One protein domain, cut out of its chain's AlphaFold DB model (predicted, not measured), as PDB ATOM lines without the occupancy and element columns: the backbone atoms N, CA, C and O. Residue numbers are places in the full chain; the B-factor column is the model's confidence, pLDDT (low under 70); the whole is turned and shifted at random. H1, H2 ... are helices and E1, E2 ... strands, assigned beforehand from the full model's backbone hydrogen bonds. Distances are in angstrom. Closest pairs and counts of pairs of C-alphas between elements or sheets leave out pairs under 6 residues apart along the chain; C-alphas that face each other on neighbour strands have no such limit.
ATOM      1  N   ASP A 209      12.769  15.745 -14.704       95.44
ATOM      2  CA  ASP A 209      11.659  16.710 -14.653       95.44
ATOM      3  C   ASP A 209      11.297  17.123 -13.215       95.44
ATOM      4  O   ASP A 209      11.106  18.307 -12.948       95.44
ATOM      5  N   THR A 210      11.317  16.187 -12.255       93.81
ATOM      6  CA  THR A 210      11.082  16.503 -10.832       93.81
ATOM      7  C   THR A 210      12.140  17.470 -10.294       93.81
ATOM      8  O   THR A 210      11.827  18.412  -9.561       93.81
ATOM      9  N   LEU A 211      13.410  17.253 -10.655       96.19
ATOM     10  CA  LEU A 211      14.513  18.121 -10.241       96.19
ATOM     11  C   LEU A 211      14.450  19.491 -10.921       96.19
ATOM     12  O   LEU A 211      14.781  20.493 -10.286       96.19
ATOM     13  N   ILE A 212      13.999  19.559 -12.175       96.94
ATOM     14  CA  ILE A 212      13.795  20.814 -12.908       96.94
ATOM     15  C   ILE A 212      12.677  21.635 -12.264       96.94
ATOM     16  O   ILE A 212      12.876  22.826 -12.013       96.94
ATOM     17  N   ASP A 213      11.543  21.013 -11.938       95.94
ATOM     18  CA  ASP A 213      10.426  21.681 -11.267       95.94
ATOM     19  C   ASP A 213      10.865  22.233  -9.909       95.94
ATOM     20  O   ASP A 213      10.678  23.421  -9.625       95.94
ATOM     21  N   PHE A 214      11.555  21.414  -9.108       96.31
ATOM     22  CA  PHE A 214      12.160  21.853  -7.853       96.31
ATOM     23  C   PHE A 214      13.112  23.032  -8.065       96.31
ATOM     24  O   PHE A 214      12.975  24.065  -7.410       96.31
ATOM     25  N   TRP A 215      14.047  22.913  -9.010       96.94
ATOM     26  CA  TRP A 215      15.019  23.952  -9.324       96.94
ATOM     27  C   TRP A 215      14.352  25.267  -9.741       96.94
ATOM     28  O   TRP A 215      14.802  26.351  -9.354       96.94
ATOM     29  N   SER A 216      13.259  25.194 -10.504       96.50
ATOM     30  CA  SER A 216      12.490  26.353 -10.968       96.50
ATOM     31  C   SER A 216      11.819  27.125  -9.821       96.50
ATOM     32  O   SER A 216      11.725  28.351  -9.887       96.50
ATOM     33  N   ALA A 217      11.459  26.435  -8.735       96.50
ATOM     34  CA  ALA A 217      10.847  27.024  -7.548       96.50
ATOM     35  C   ALA A 217      11.860  27.656  -6.570       96.50
ATOM     36  O   ALA A 217      11.468  28.407  -5.675       96.50
ATOM     37  N   LEU A 218      13.158  27.363  -6.712       96.19
ATOM     38  CA  LEU A 218      14.203  27.912  -5.845       96.19
ATOM     39  C   LEU A 218      14.550  29.367  -6.183       96.19
ATOM     40  O   LEU A 218      14.588  29.760  -7.347       96.19
ATOM     41  N   GLY A 219      14.904  30.145  -5.156       95.94
ATOM     42  CA  GLY A 219      15.521  31.461  -5.331       95.94
ATOM     43  C   GLY A 219      16.971  31.368  -5.823       95.94
ATOM     44  O   GLY A 219      17.654  30.361  -5.611       95.94
ATOM     45  N   ASP A 220      17.467  32.434  -6.452       94.19
ATOM     46  CA  ASP A 220      18.790  32.446  -7.095       94.19
ATOM     47  C   ASP A 220      19.954  32.237  -6.112       94.19
ATOM     48  O   ASP A 220      20.934  31.563  -6.445       94.19
ATOM     49  N   GLU A 221      19.831  32.725  -4.875       95.69
ATOM     50  CA  GLU A 221      20.815  32.470  -3.813       95.69
ATOM     51  C   GLU A 221      20.909  30.976  -3.480       95.69
ATOM     52  O   GLU A 221      22.003  30.418  -3.383       95.69
ATOM     53  N   THR A 222      19.763  30.297  -3.361       95.75
ATOM     54  CA  THR A 222      19.710  28.858  -3.081       95.75
ATOM     55  C   THR A 222      20.251  28.051  -4.253       95.75
ATOM     56  O   THR A 222      21.053  27.146  -4.039       95.75
ATOM     57  N   ARG A 223      19.890  28.408  -5.491       96.19
ATOM     58  CA  ARG A 223      20.443  27.786  -6.706       96.19
ATOM     59  C   ARG A 223      21.965  27.881  -6.739       96.19
ATOM     60  O   ARG A 223      22.648  26.877  -6.920       96.19
ATOM     61  N   THR A 224      22.498  29.075  -6.491       94.25
ATOM     62  CA  THR A 224      23.947  29.312  -6.438       94.25
ATOM     63  C   THR A 224      24.601  28.501  -5.318       94.25
ATOM     64  O   THR A 224      25.668  27.925  -5.514       94.25
ATOM     65  N   SER A 225      23.949  28.401  -4.157       96.44
ATOM     66  CA  SER A 225      24.430  27.582  -3.042       96.44
ATOM     67  C   SER A 225      24.391  26.080  -3.327       96.44
ATOM     68  O   SER A 225      25.179  25.354  -2.730       96.44
ATOM     69  N   LEU A 226      23.488  25.587  -4.180       97.19
ATOM     70  CA  LEU A 226      23.410  24.163  -4.526       97.19
ATOM     71  C   LEU A 226      24.471  23.742  -5.538       97.19
ATOM     72  O   LEU A 226      24.903  22.598  -5.494       97.19
ATOM     73  N   LEU A 227      24.927  24.661  -6.390       96.56
ATOM     74  CA  LEU A 227      26.041  24.434  -7.317       96.56
ATOM     75  C   LEU A 227      27.392  24.862  -6.736       96.56
ATOM     76  O   LEU A 227      28.368  25.026  -7.464       96.56
ATOM     77  N   ARG A 228      27.453  25.042  -5.414       96.56
ATOM     78  CA  ARG A 228      28.669  25.340  -4.668       96.56
ATOM     79  C   ARG A 228      28.781  24.402  -3.474       96.56
ATOM     80  O   ARG A 228      27.820  24.185  -2.742       96.56
ATOM     81  N   MET A 229      29.975  23.874  -3.240       97.06
ATOM     82  CA  MET A 229      30.262  23.050  -2.069       97.06
ATOM     83  C   MET A 229      31.676  23.285  -1.560       97.06
ATOM     84  O   MET A 229      32.510  23.860  -2.263       97.06
ATOM     85  N   ARG A 230      31.941  22.890  -0.316       96.75
ATOM     86  CA  ARG A 230      33.281  23.021   0.259       96.75
ATOM     87  C   ARG A 230      34.238  22.050  -0.417       96.75
ATOM     88  O   ARG A 230      33.838  20.951  -0.800       96.75
ATOM     89  N   GLU A 231      35.486  22.473  -0.570       95.00
ATOM     90  CA  GLU A 231      36.522  21.680  -1.232       95.00
ATOM     91  C   GLU A 231      36.712  20.322  -0.545       95.00
ATOM     92  O   GLU A 231      36.785  19.299  -1.223       95.00
ATOM     93  N   GLU A 232      36.714  20.298   0.790       95.25
ATOM     94  CA  GLU A 232      36.826  19.068   1.571       95.25
ATOM     95  C   GLU A 232      35.669  18.091   1.316       95.25
ATOM     96  O   GLU A 232      35.915  16.907   1.085       95.25
ATOM     97  N   ASP A 233      34.430  18.593   1.269       96.62
ATOM     98  CA  ASP A 233      33.233  17.775   1.051       96.62
ATOM     99  C   ASP A 233      33.218  17.209  -0.384       96.62
ATOM    100  O   ASP A 233      32.783  16.079  -0.610       96.62
ATOM    101  N   PHE A 234      33.694  17.986  -1.366       96.94
ATOM    102  CA  PHE A 234      33.827  17.529  -2.752       96.94
ATOM    103  C   PHE A 234      34.868  16.415  -2.874       96.94
ATOM    104  O   PHE A 234      34.588  15.373  -3.465       96.94
ATOM    105  N   ILE A 235      36.059  16.612  -2.298       95.00
ATOM    106  CA  ILE A 235      37.142  15.625  -2.349       95.00
ATOM    107  C   ILE A 235      36.736  14.324  -1.658       95.00
ATOM    108  O   ILE A 235      37.019  13.255  -2.191       95.00
ATOM    109  N   GLU A 236      36.039  14.390  -0.523       95.06
ATOM    110  CA  GLU A 236      35.522  13.199   0.155       95.06
ATOM    111  C   GLU A 236      34.594  12.384  -0.762       95.06
ATOM    112  O   GLU A 236      34.784  11.176  -0.926       95.06
ATOM    113  N   ARG A 237      33.637  13.044  -1.428       94.94
ATOM    114  CA  ARG A 237      32.716  12.377  -2.365       94.94
ATOM    115  C   ARG A 237      33.419  11.853  -3.615       94.94
ATOM    116  O   ARG A 237      33.115  10.750  -4.066       94.94
ATOM    117  N   LEU A 238      34.389  12.596  -4.145       93.31
ATOM    118  CA  LEU A 238      35.206  12.158  -5.277       93.31
ATOM    119  C   LEU A 238      36.036  10.914  -4.919       93.31
ATOM    120  O   LEU A 238      36.126   9.972  -5.704       93.31
ATOM    121  N   MET A 239      36.611  10.872  -3.714       90.62
ATOM    122  CA  MET A 239      37.333   9.696  -3.226       90.62
ATOM    123  C   MET A 239      36.411   8.487  -3.060       90.62
ATOM    124  O   MET A 239      36.772   7.393  -3.492       90.62
ATOM    125  N   TYR A 240      35.207   8.691  -2.515       89.00
ATOM    126  CA  TYR A 240      34.198   7.636  -2.417       89.00
ATOM    127  C   TYR A 240      33.857   7.038  -3.792       89.00
ATOM    128  O   TYR A 240      33.828   5.818  -3.941       89.00
ATOM    129  N   ARG A 241      33.696   7.877  -4.825       85.88
ATOM    130  CA  ARG A 241      33.494   7.425  -6.215       85.88
ATOM    131  C   ARG A 241      34.652   6.578  -6.735       85.88
ATOM    132  O   ARG A 241      34.419   5.509  -7.301       85.88
ATOM    133  N   PHE A 242      35.899   6.996  -6.502       84.38
ATOM    134  CA  PHE A 242      37.067   6.206  -6.910       84.38
ATOM    135  C   PHE A 242      37.093   4.811  -6.278       84.38
ATOM    136  O   PHE A 242      37.546   3.855  -6.920       84.38
ATOM    137  N   ASP A 243      36.663   4.700  -5.020       80.88
ATOM    138  CA  ASP A 243      36.657   3.448  -4.263       80.88
ATOM    139  C   ASP A 243      35.492   2.535  -4.651       80.88
ATOM    140  O   ASP A 243      35.717   1.340  -4.860       80.88
ATOM    141  N   SER A 244      34.292   3.084  -4.855       71.88
ATOM    142  CA  SER A 244      33.119   2.314  -5.295       71.88
ATOM    143  C   SER A 244      33.298   1.660  -6.671       71.88
ATOM    144  O   SER A 244      32.659   0.648  -6.944       71.88
ATOM    145  N   LYS A 245      34.182   2.192  -7.528       66.06
ATOM    146  CA  LYS A 245      34.326   1.769  -8.937       66.06
ATOM    147  C   LYS A 245      35.712   1.197  -9.289       66.06
ATOM    148  O   LYS A 245      36.113   1.204 -10.448       66.06
ATOM    149  N   ARG A 246      36.488   0.730  -8.294       68.31
ATOM    150  CA  ARG A 246      37.839   0.128  -8.471       68.31
ATOM    151  C   ARG A 246      38.779   0.945  -9.382       68.31
ATOM    152  O   ARG A 246      39.607   0.389 -10.101       68.31
ATOM    153  N   PHE A 247      38.685   2.276  -9.327       77.75
ATOM    154  CA  PHE A 247      39.432   3.170 -10.213       77.75
ATOM    155  C   PHE A 247      40.949   2.990 -10.043       77.75
ATOM    156  O   PHE A 247      41.456   2.967  -8.917       77.75
ATOM    157  N   CYS A 248      41.688   2.883 -11.150       82.56
ATOM    158  CA  CYS A 248      43.116   2.562 -11.121       82.56
ATOM    159  C   CYS A 248      43.945   3.627 -10.373       82.56
ATOM    160  O   CYS A 248      43.666   4.822 -10.466       82.56
ATOM    161  N   ARG A 249      45.007   3.228  -9.650       85.19
ATOM    162  CA  ARG A 249      45.825   4.164  -8.843       85.19
ATOM    163  C   ARG A 249      46.424   5.304  -9.673       85.19
ATOM    164  O   ARG A 249      46.520   6.427  -9.182       85.19
ATOM    165  N   ASP A 250      46.824   5.029 -10.909       85.00
ATOM    166  CA  ASP A 250      47.410   6.031 -11.807       85.00
ATOM    167  C   ASP A 250      46.363   7.036 -12.283       85.00
ATOM    168  O   ASP A 250      46.583   8.241 -12.203       85.00
ATOM    169  N   CYS A 251      45.182   6.534 -12.635       85.88
ATOM    170  CA  CYS A 251      44.008   7.307 -13.003       85.88
ATOM    171  C   CYS A 251      43.605   8.254 -11.860       85.88
ATOM    172  O   CYS A 251      43.446   9.454 -12.070       85.88
ATOM    173  N   ARG A 252      43.549   7.745 -10.616       89.31
ATOM    174  CA  ARG A 252      43.302   8.558  -9.408       89.31
ATOM    175  C   ARG A 252      44.319   9.692  -9.279       89.31
ATOM    176  O   ARG A 252      43.949  10.829  -9.008       89.31
ATOM    177  N   ARG A 253      45.612   9.393  -9.469       87.81
ATOM    178  CA  ARG A 253      46.679  10.404  -9.391       87.81
ATOM    179  C   ARG A 253      46.530  11.478 -10.463       87.81
ATOM    180  O   ARG A 253      46.772  12.638 -10.150       87.81
ATOM    181  N   ASN A 254      46.137  11.104 -11.676       88.19
ATOM    182  CA  ASN A 254      45.922  12.045 -12.769       88.19
ATOM    183  C   ASN A 254      44.736  12.971 -12.477       88.19
ATOM    184  O   ASN A 254      44.926  14.177 -12.472       88.19
ATOM    185  N   VAL A 255      43.570  12.437 -12.101       89.81
ATOM    186  CA  VAL A 255      42.389  13.259 -11.761       89.81
ATOM    187  C   VAL A 255      42.684  14.235 -10.616       89.81
ATOM    188  O   VAL A 255      42.350  15.414 -10.689       89.81
ATOM    189  N   ILE A 256      43.379  13.777  -9.570       91.06
ATOM    190  CA  ILE A 256      43.779  14.650  -8.456       91.06
ATOM    191  C   ILE A 256      44.831  15.689  -8.880       91.06
ATOM    192  O   ILE A 256      44.882  16.770  -8.288       91.06
ATOM    193  N   ARG A 257      45.681  15.391  -9.871       87.81
ATOM    194  CA  ARG A 257      46.616  16.372 -10.438       87.81
ATOM    195  C   ARG A 257      45.844  17.483 -11.146       87.81
ATOM    196  O   ARG A 257      46.019  18.633 -10.761       87.81
ATOM    197  N   GLU A 258      44.927  17.135 -12.047       86.19
ATOM    198  CA  GLU A 258      44.096  18.113 -12.765       86.19
ATOM    199  C   GLU A 258      43.268  18.974 -11.803       86.19
ATOM    200  O   GLU A 258      43.206  20.193 -11.942       86.19
ATOM    201  N   PHE A 259      42.697  18.370 -10.755       89.88
ATOM    202  CA  PHE A 259      41.987  19.116  -9.713       89.88
ATOM    203  C   PHE A 259      42.874  20.185  -9.051       89.88
ATOM    204  O   PHE A 259      42.439  21.312  -8.805       89.88
ATOM    205  N   LYS A 260      44.135  19.846  -8.753       87.06
ATOM    206  CA  LYS A 260      45.097  20.798  -8.179       87.06
ATOM    207  C   LYS A 260      45.497  21.870  -9.185       87.06
ATOM    208  O   LYS A 260      45.634  23.022  -8.790       87.06
ATOM    209  N   GLU A 261      45.651  21.520 -10.454       82.19
ATOM    210  CA  GLU A 261      45.961  22.482 -11.514       82.19
ATOM    211  C   GLU A 261      44.835  23.511 -11.677       82.19
ATOM    212  O   GLU A 261      45.097  24.711 -11.628       82.19
ATOM    213  N   LEU A 262      43.572  23.071 -11.702       79.44
ATOM    214  CA  LEU A 262      42.397  23.954 -11.687       79.44
ATOM    215  C   LEU A 262      42.405  24.939 -10.504       79.44
ATOM    216  O   LEU A 262      42.095  26.123 -10.661       79.44
ATOM    217  N   LYS A 263      42.796  24.469  -9.316       82.44
ATOM    218  CA  LYS A 263      42.929  25.307  -8.116       82.44
ATOM    219  C   LYS A 263      44.050  26.343  -8.251       82.44
ATOM    220  O   LYS A 263      43.888  27.501  -7.855       82.44
ATOM    221  N   GLU A 264      45.186  25.940  -8.809       76.69
ATOM    222  CA  GLU A 264      46.337  26.814  -9.036       76.69
ATOM    223  C   GLU A 264      46.046  27.910 -10.067       76.69
ATOM    224  O   GLU A 264      46.459  29.059  -9.881       76.69
ATOM    225  N   LEU A 265      45.253  27.604 -11.095       69.12
ATOM    226  CA  LEU A 265      44.836  28.576 -12.106       69.12
ATOM    227  C   LEU A 265      44.071  29.759 -11.493       69.12
ATOM    228  O   LEU A 265      44.404  30.917 -11.769       69.12
ATOM    229  N   LYS A 266      43.120  29.495 -10.584       67.75
ATOM    230  CA  LYS A 266      42.399  30.560  -9.864       67.75
ATOM    231  C   LYS A 266      43.314  31.332  -8.907       67.75
ATOM    232  O   LYS A 266      43.211  32.557  -8.830       67.75
ATOM    233  N   ARG A 267      44.244  30.655  -8.211       69.19
ATOM    234  CA  ARG A 267      45.218  31.305  -7.306       69.19
ATOM    235  C   ARG A 267      46.085  32.329  -8.038       69.19
ATOM    236  O   ARG A 267      46.333  33.411  -7.509       69.19
ATOM    237  N   MET A 268      46.510  32.005  -9.254       59.53
ATOM    238  CA  MET A 268      47.381  32.857 -10.064       59.53
ATOM    239  C   MET A 268      46.642  34.000 -10.782       59.53
ATOM    240  O   MET A 268      47.290  34.765 -11.490       59.53
ATOM    241  N   ARG A 382      33.337  25.113 -16.702       85.19
ATOM    242  CA  ARG A 382      32.322  24.330 -16.001       85.19
ATOM    243  C   ARG A 382      32.612  24.197 -14.512       85.19
ATOM    244  O   ARG A 382      31.673  24.288 -13.738       85.19
ATOM    245  N   LEU A 383      33.867  24.034 -14.110       89.38
ATOM    246  CA  LEU A 383      34.295  23.741 -12.748       89.38
ATOM    247  C   LEU A 383      35.295  24.794 -12.258       89.38
ATOM    248  O   LEU A 383      36.388  24.950 -12.797       89.38
ATOM    249  N   ILE A 384      34.918  25.510 -11.203       87.81
ATOM    250  CA  ILE A 384      35.683  26.616 -10.628       87.81
ATOM    251  C   ILE A 384      36.103  26.223  -9.215       87.81
ATOM    252  O   ILE A 384      35.256  26.037  -8.339       87.81
ATOM    253  N   ILE A 385      37.411  26.133  -8.978       89.44
ATOM    254  CA  ILE A 385      37.976  25.689  -7.699       89.44
ATOM    255  C   ILE A 385      38.789  26.817  -7.076       89.44
ATOM    256  O   ILE A 385      39.762  27.292  -7.654       89.44
ATOM    257  N   GLY A 386      38.406  27.243  -5.875       84.06
ATOM    258  CA  GLY A 386      39.220  28.117  -5.034       84.06
ATOM    259  C   GLY A 386      38.420  28.812  -3.942       84.06
ATOM    260  O   GLY A 386      37.206  28.659  -3.846       84.06
ATOM    261  N   ASP A 387      39.121  29.576  -3.105       85.56
ATOM    262  CA  ASP A 387      38.585  30.170  -1.868       85.56
ATOM    263  C   ASP A 387      38.016  29.125  -0.884       85.56
ATOM    264  O   ASP A 387      37.166  29.444  -0.059       85.56
ATOM    265  N   GLY A 388      38.470  27.867  -0.976       89.94
ATOM    266  CA  GLY A 388      37.963  26.739  -0.180       89.94
ATOM    267  C   GLY A 388      36.664  26.121  -0.707       89.94
ATOM    268  O   GLY A 388      36.046  25.314  -0.016       89.94
ATOM    269  N   PHE A 389      36.231  26.485  -1.917       94.19
ATOM    270  CA  PHE A 389      35.009  25.967  -2.526       94.19
ATOM    271  C   PHE A 389      35.246  25.427  -3.933       94.19
ATOM    272  O   PHE A 389      36.102  25.910  -4.677       94.19
ATOM    273  N   VAL A 390      34.407  24.469  -4.303       95.50
ATOM    274  CA  VAL A 390      34.206  23.996  -5.671       95.50
ATOM    275  C   VAL A 390      32.840  24.502  -6.118       95.50
ATOM    276  O   VAL A 390      31.857  24.366  -5.390       95.50
ATOM    277  N   THR A 391      32.779  25.143  -7.280       94.38
ATOM    278  CA  THR A 391      31.538  25.633  -7.891       94.38
ATOM    279  C   THR A 391      31.421  25.070  -9.295       94.38
ATOM    280  O   THR A 391      32.393  25.126 -10.047       94.38
ATOM    281  N   ILE A 392      30.249  24.557  -9.653       94.50
ATOM    282  CA  ILE A 392      29.962  24.079 -11.004       94.50
ATOM    283  C   ILE A 392      28.978  25.021 -11.705       94.50
ATOM    284  O   ILE A 392      28.080  25.585 -11.082       94.50
ATOM    285  N   THR A 393      29.133  25.221 -13.007       90.62
ATOM    286  CA  THR A 393      28.152  25.952 -13.813       90.62
ATOM    287  C   THR A 393      27.162  24.974 -14.436       90.62
ATOM    288  O   THR A 393      27.513  23.850 -14.793       90.62
ATOM    289  N   LYS A 394      25.909  25.412 -14.601       85.69
ATOM    290  CA  LYS A 394      24.842  24.611 -15.229       85.69
ATOM    291  C   LYS A 394      25.072  24.325 -16.725       85.69
ATOM    292  O   LYS A 394      24.263  23.638 -17.325       85.69
ATOM    293  N   GLY A 395      26.115  24.890 -17.339       84.38
ATOM    294  CA  GLY A 395      26.299  24.856 -18.791       84.38
ATOM    295  C   GLY A 395      25.196  25.604 -19.537       84.38
ATOM    296  O   GLY A 395      24.802  26.700 -19.132       84.38
ATOM    297  N   GLU A 396      24.702  25.000 -20.617       82.38
ATOM    298  CA  GLU A 396      23.666  25.570 -21.485       82.38
ATOM    299  C   GLU A 396      22.317  25.699 -20.770       82.38
ATOM    300  O   GLU A 396      21.662  26.743 -20.803       82.38
ATOM    301  N   SER A 397      21.905  24.642 -20.069       91.19
ATOM    302  CA  SER A 397      20.653  24.606 -19.325       91.19
ATOM    303  C   SER A 397      20.748  23.656 -18.138       91.19
ATOM    304  O   SER A 397      21.508  22.694 -18.146       91.19
ATOM    305  N   ILE A 398      19.927  23.898 -17.111       94.56
ATOM    306  CA  ILE A 398      19.856  22.983 -15.963       94.56
ATOM    307  C   ILE A 398      19.304  21.603 -16.355       94.56
ATOM    308  O   ILE A 398      19.622  20.613 -15.710       94.56
ATOM    309  N   ARG A 399      18.507  21.533 -17.430       95.19
ATOM    310  CA  ARG A 399      18.011  20.273 -17.990       95.19
ATOM    311  C   ARG A 399      19.174  19.421 -18.496       95.19
ATOM    312  O   ARG A 399      19.381  18.338 -17.968       95.19
ATOM    313  N   SER A 400      19.977  19.976 -19.406       92.00
ATOM    314  CA  SER A 400      21.182  19.317 -19.928       92.00
ATOM    315  C   SER A 400      22.151  18.939 -18.802       92.00
ATOM    316  O   SER A 400      22.753  17.877 -18.844       92.00
ATOM    317  N   PHE A 401      22.257  19.757 -17.749       94.56
ATOM    318  CA  PHE A 401      23.053  19.412 -16.571       94.56
ATOM    319  C   PHE A 401      22.583  18.121 -15.875       94.56
ATOM    320  O   PHE A 401      23.418  17.297 -15.511       94.56
ATOM    321  N   PHE A 402      21.274  17.952 -15.651       95.94
ATOM    322  CA  PHE A 402      20.748  16.750 -14.993       95.94
ATOM    323  C   PHE A 402      20.756  15.528 -15.911       95.94
ATOM    324  O   PHE A 402      21.081  14.448 -15.428       95.94
ATOM    325  N   GLU A 403      20.461  15.714 -17.199       93.69
ATOM    326  CA  GLU A 403      20.534  14.658 -18.219       93.69
ATOM    327  C   GLU A 403      21.975  14.129 -18.333       93.69
ATOM    328  O   GLU A 403      22.191  12.938 -18.145       93.69
ATOM    329  N   HIS A 404      22.976  15.013 -18.448       91.50
ATOM    330  CA  HIS A 404      24.402  14.637 -18.453       91.50
ATOM    331  C   HIS A 404      24.821  13.881 -17.189       91.50
ATOM    332  O   HIS A 404      25.595  12.932 -17.235       91.50
ATOM    333  N   ALA A 405      24.319  14.298 -16.023       93.50
ATOM    334  CA  ALA A 405      24.609  13.601 -14.774       93.50
ATOM    335  C   ALA A 405      23.939  12.218 -14.692       93.50
ATOM    336  O   ALA A 405      24.478  11.338 -14.033       93.50
ATOM    337  N   GLU A 406      22.765  12.024 -15.296       91.25
ATOM    338  CA  GLU A 406      22.111  10.714 -15.389       91.25
ATOM    339  C   GLU A 406      22.850   9.797 -16.368       91.25
ATOM    340  O   GLU A 406      23.156   8.668 -16.007       91.25
ATOM    341  N   GLU A 407      23.252  10.311 -17.532       89.25
ATOM    342  CA  GLU A 407      24.085   9.583 -18.497       89.25
ATOM    343  C   GLU A 407      25.420   9.150 -17.876       89.25
ATOM    344  O   GLU A 407      25.792   7.981 -17.962       89.25
ATOM    345  N   ALA A 408      26.106  10.050 -17.163       87.38
ATOM    346  CA  ALA A 408      27.339   9.721 -16.452       87.38
ATOM    347  C   ALA A 408      27.122   8.675 -15.337       87.38
ATOM    348  O   ALA A 408      27.971   7.811 -15.140       87.38
ATOM    349  N   GLU A 409      25.991   8.704 -14.618       84.25
ATOM    350  CA  GLU A 409      25.640   7.658 -13.638       84.25
ATOM    351  C   GLU A 409      25.372   6.300 -14.296       84.25
ATOM    352  O   GLU A 409      25.775   5.272 -13.752       84.25
ATOM    353  N   GLU A 410      24.689   6.279 -15.441       79.94
ATOM    354  CA  GLU A 410      24.351   5.054 -16.171       79.94
ATOM    355  C   GLU A 410      25.583   4.421 -16.825       79.94
ATOM    356  O   GLU A 410      25.807   3.220 -16.655       79.94
ATOM    357  N   GLU A 411      26.439   5.222 -17.471       69.75
ATOM    358  CA  GLU A 411      27.739   4.763 -17.980       69.75
ATOM    359  C   GLU A 411      28.626   4.196 -16.856       69.75
ATOM    360  O   GLU A 411      29.434   3.292 -17.083       69.75
ATOM    361  N   GLU A 412      28.478   4.710 -15.631       64.44
ATOM    362  CA  GLU A 412      29.165   4.206 -14.442       64.44
ATOM    363  C   GLU A 412      28.553   2.894 -13.896       64.44
ATOM    364  O   GLU A 412      29.267   2.143 -13.224       64.44
ATOM    365  N   ASP A 413      27.262   2.609 -14.119       57.72
ATOM    366  CA  ASP A 413      26.503   1.470 -13.554       57.72
ATOM    367  C   ASP A 413      26.379   0.243 -14.490       57.72
ATOM    368  O   ASP A 413      25.986  -0.834 -14.031       57.72
ATOM    369  N   ALA A 435      41.329   7.409 -16.966       82.50
ATOM    370  CA  ALA A 435      41.897   8.759 -16.953       82.50
ATOM    371  C   ALA A 435      43.438   8.749 -17.111       82.50
ATOM    372  O   ALA A 435      44.180   9.120 -16.197       82.50
ATOM    373  N   LYS A 436      43.949   8.232 -18.237       80.38
ATOM    374  CA  LYS A 436      45.399   8.090 -18.497       80.38
ATOM    375  C   LYS A 436      46.055   9.403 -18.906       80.38
ATOM    376  O   LYS A 436      47.217   9.608 -18.563       80.38
ATOM    377  N   SER A 437      45.324  10.264 -19.607       75.12
ATOM    378  CA  SER A 437      45.781  11.592 -20.009       75.12
ATOM    379  C   SER A 437      45.177  12.686 -19.114       75.12
ATOM    380  O   SER A 437      44.142  12.443 -18.485       75.12
ATOM    381  N   PRO A 438      45.800  13.878 -19.043       73.44
ATOM    382  CA  PRO A 438      45.220  15.063 -18.406       73.44
ATOM    383  C   PRO A 438      43.794  15.371 -18.882       73.44
ATOM    384  O   PRO A 438      42.927  15.724 -18.095       73.44
ATOM    385  N   GLU A 439      43.511  15.170 -20.166       72.56
ATOM    386  CA  GLU A 439      42.211  15.449 -20.786       72.56
ATOM    387  C   GLU A 439      41.131  14.500 -20.270       72.56
ATOM    388  O   GLU A 439      40.130  14.954 -19.725       72.56
ATOM    389  N   LEU A 440      41.386  13.190 -20.348       78.38
ATOM    390  CA  LEU A 440      40.477  12.166 -19.830       78.38
ATOM    391  C   LEU A 440      40.300  12.299 -18.312       78.38
ATOM    392  O   LEU A 440      39.258  11.964 -17.759       78.38
ATOM    393  N   ALA A 441      41.327  12.792 -17.616       84.25
ATOM    394  CA  ALA A 441      41.247  13.103 -16.198       84.25
ATOM    395  C   ALA A 441      40.368  14.333 -15.909       84.25
ATOM    396  O   ALA A 441      39.644  14.324 -14.914       84.25
ATOM    397  N   ARG A 442      40.399  15.358 -16.766       83.62
ATOM    398  CA  ARG A 442      39.528  16.541 -16.695       83.62
ATOM    399  C   ARG A 442      38.076  16.221 -17.043       83.62
ATOM    400  O   ARG A 442      37.190  16.712 -16.353       83.62
ATOM    401  N   GLU A 443      37.850  15.406 -18.069       82.94
ATOM    402  CA  GLU A 443      36.529  14.899 -18.464       82.94
ATOM    403  C   GLU A 443      35.908  14.098 -17.319       82.94
ATOM    404  O   GLU A 443      34.889  14.508 -16.770       82.94
ATOM    405  N   PHE A 444      36.619  13.079 -16.823       87.38
ATOM    406  CA  PHE A 444      36.174  12.302 -15.666       87.38
ATOM    407  C   PHE A 444      35.894  13.188 -14.444       87.38
ATOM    408  O   PHE A 444      34.926  12.977 -13.716       87.38
ATOM    409  N   LEU A 445      36.753  14.180 -14.180       90.06
ATOM    410  CA  LEU A 445      36.545  15.105 -13.069       90.06
ATOM    411  C   LEU A 445      35.251  15.909 -13.236       90.06
ATOM    412  O   LEU A 445      34.562  16.149 -12.245       90.06
ATOM    413  N   LEU A 446      34.939  16.342 -14.461       90.06
ATOM    414  CA  LEU A 446      33.719  17.075 -14.767       90.06
ATOM    415  C   LEU A 446      32.480  16.187 -14.642       90.06
ATOM    416  O   LEU A 446      31.498  16.636 -14.051       90.06
ATOM    417  N   ASP A 447      32.532  14.949 -15.125       90.44
ATOM    418  CA  ASP A 447      31.436  13.986 -14.998       90.44
ATOM    419  C   ASP A 447      31.163  13.699 -13.527       90.44
ATOM    420  O   ASP A 447      30.077  13.996 -13.024       90.44
ATOM    421  N   ALA A 448      32.196  13.287 -12.788       92.38
ATOM    422  CA  ALA A 448      32.103  13.046 -11.355       92.38
ATOM    423  C   ALA A 448      31.560  14.275 -10.611       92.38
ATOM    424  O   ALA A 448      30.711  14.142  -9.728       92.38
ATOM    425  N   ALA A 449      32.004  15.485 -10.972       94.88
ATOM    426  CA  ALA A 449      31.478  16.706 -10.378       94.88
ATOM    427  C   ALA A 449      29.997  16.920 -10.706       94.88
ATOM    428  O   ALA A 449      29.215  17.213  -9.803       94.88
ATOM    429  N   THR A 450      29.602  16.756 -11.966       94.56
ATOM    430  CA  THR A 450      28.216  16.929 -12.421       94.56
ATOM    431  C   THR A 450      27.288  15.999 -11.649       94.56
ATOM    432  O   THR A 450      26.279  16.458 -11.105       94.56
ATOM    433  N   VAL A 451      27.692  14.743 -11.457       94.19
ATOM    434  CA  VAL A 451      26.907  13.807 -10.661       94.19
ATOM    435  C   VAL A 451      26.897  14.157  -9.165       94.19
ATOM    436  O   VAL A 451      25.834  14.212  -8.551       94.19
ATOM    437  N   ILE A 452      28.044  14.480  -8.558       96.12
ATOM    438  CA  ILE A 452      28.116  14.881  -7.138       96.12
ATOM    439  C   ILE A 452      27.207  16.088  -6.843       96.12
ATOM    440  O   ILE A 452      26.574  16.166  -5.780       96.12
ATOM    441  N   PHE A 453      27.139  17.044  -7.771       97.62
ATOM    442  CA  PHE A 453      26.273  18.211  -7.650       97.62
ATOM    443  C   PHE A 453      24.798  17.877  -7.923       97.62
ATOM    444  O   PHE A 453      23.943  18.401  -7.206       97.62
ATOM    445  N   LYS A 454      24.472  16.963  -8.852       96.44
ATOM    446  CA  LYS A 454      23.112  16.397  -8.978       96.44
ATOM    447  C   LYS A 454      22.668  15.770  -7.655       96.44
ATOM    448  O   LYS A 454      21.630  16.163  -7.125       96.44
TER     449      LYS A 454
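AT A GLANCE: This is residues 209 to 268, 382 to 413 and 435 to 454 of the 485 residues of an uncharacterized protein of Asparagus officinalis (UniProt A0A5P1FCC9). H6 runs through the middle, crossed by H3, H4 and H5, and a small sheet packs on H6 and on residues 231 to 235 of H3 and 259 to 267 of H4. H1 and H2 make a corner at one far end, where residues 217 to 222 stick out. The 112 printed residues, mostly helix, hold H1 H2 E1 H3 H4 E2 E3 H5 H6 in chain order; the antiparallel sheet runs E1 E3 E2. The whole is compact, radius of gyration of the C-alphas 14.2 A, spanning 42 by 36 by 23 A.

IN THESE COORDINATES: H1 is residues 209 to 217, from C-alpha 209 at (11.659, 16.710, -14.653). H2 is 220 to 226, E1 228 to 230, H3 231 to 244 (20.1 A) and H4 249 to 267 (27.2 A). E2 is 383 to 386, E3 389 to 392, H5 398 to 413 (22.6 A) and H6 438 to 454 (24.1 A), ending at C-alpha 454 (23.112, 16.397, -8.978).

HOW THE PARTS SIT: The hub H6 touches H4, about perpendicular at 80 degrees, closest C-alphas Val 255 and Ala 441, 4.6 A. It touches H3 at 77 degrees, closest C-alphas Leu 238 and Ala 448, 6.9 A, and H5 at a steep 69.7 degrees, only just short of perpendicular, closest C-alphas Ala 405 and Val 451, 4.7 A. H3 and H6 on one face of the sheet make two layers, helices over strands; H4 is on the same face. In the hairpin E2 and E3, N 384 and O 391 are 2.8 A apart; between E1 and E3, N 229 and O 390 are 2.9 A apart, both within hydrogen-bond range. H2 only grazes the sheet. H1 and H5 only just touch, with 3 pairs of C-alphas within 8 A, the closest Ile 212 and Arg 399, 6.6 A. Each O i to N i+4 pair is within range in H1, H2, H3, H5 and H6, and 14 of 15 in H4.

THE WHOLE: C-alphas 217 and 250 are farthest apart, 42.4 A. The printed part has two cuts: between residues 268 and 382, where 113 residues are not printed, the C-alphas are 18.3 A apart, and between residues 413 and 435, where 21 residues are not printed, the C-alphas are 17.4 A apart. Links printed whole are tight. Residues 245 to 246, 265 to 268 and 411 to 413 are under pLDDT 70.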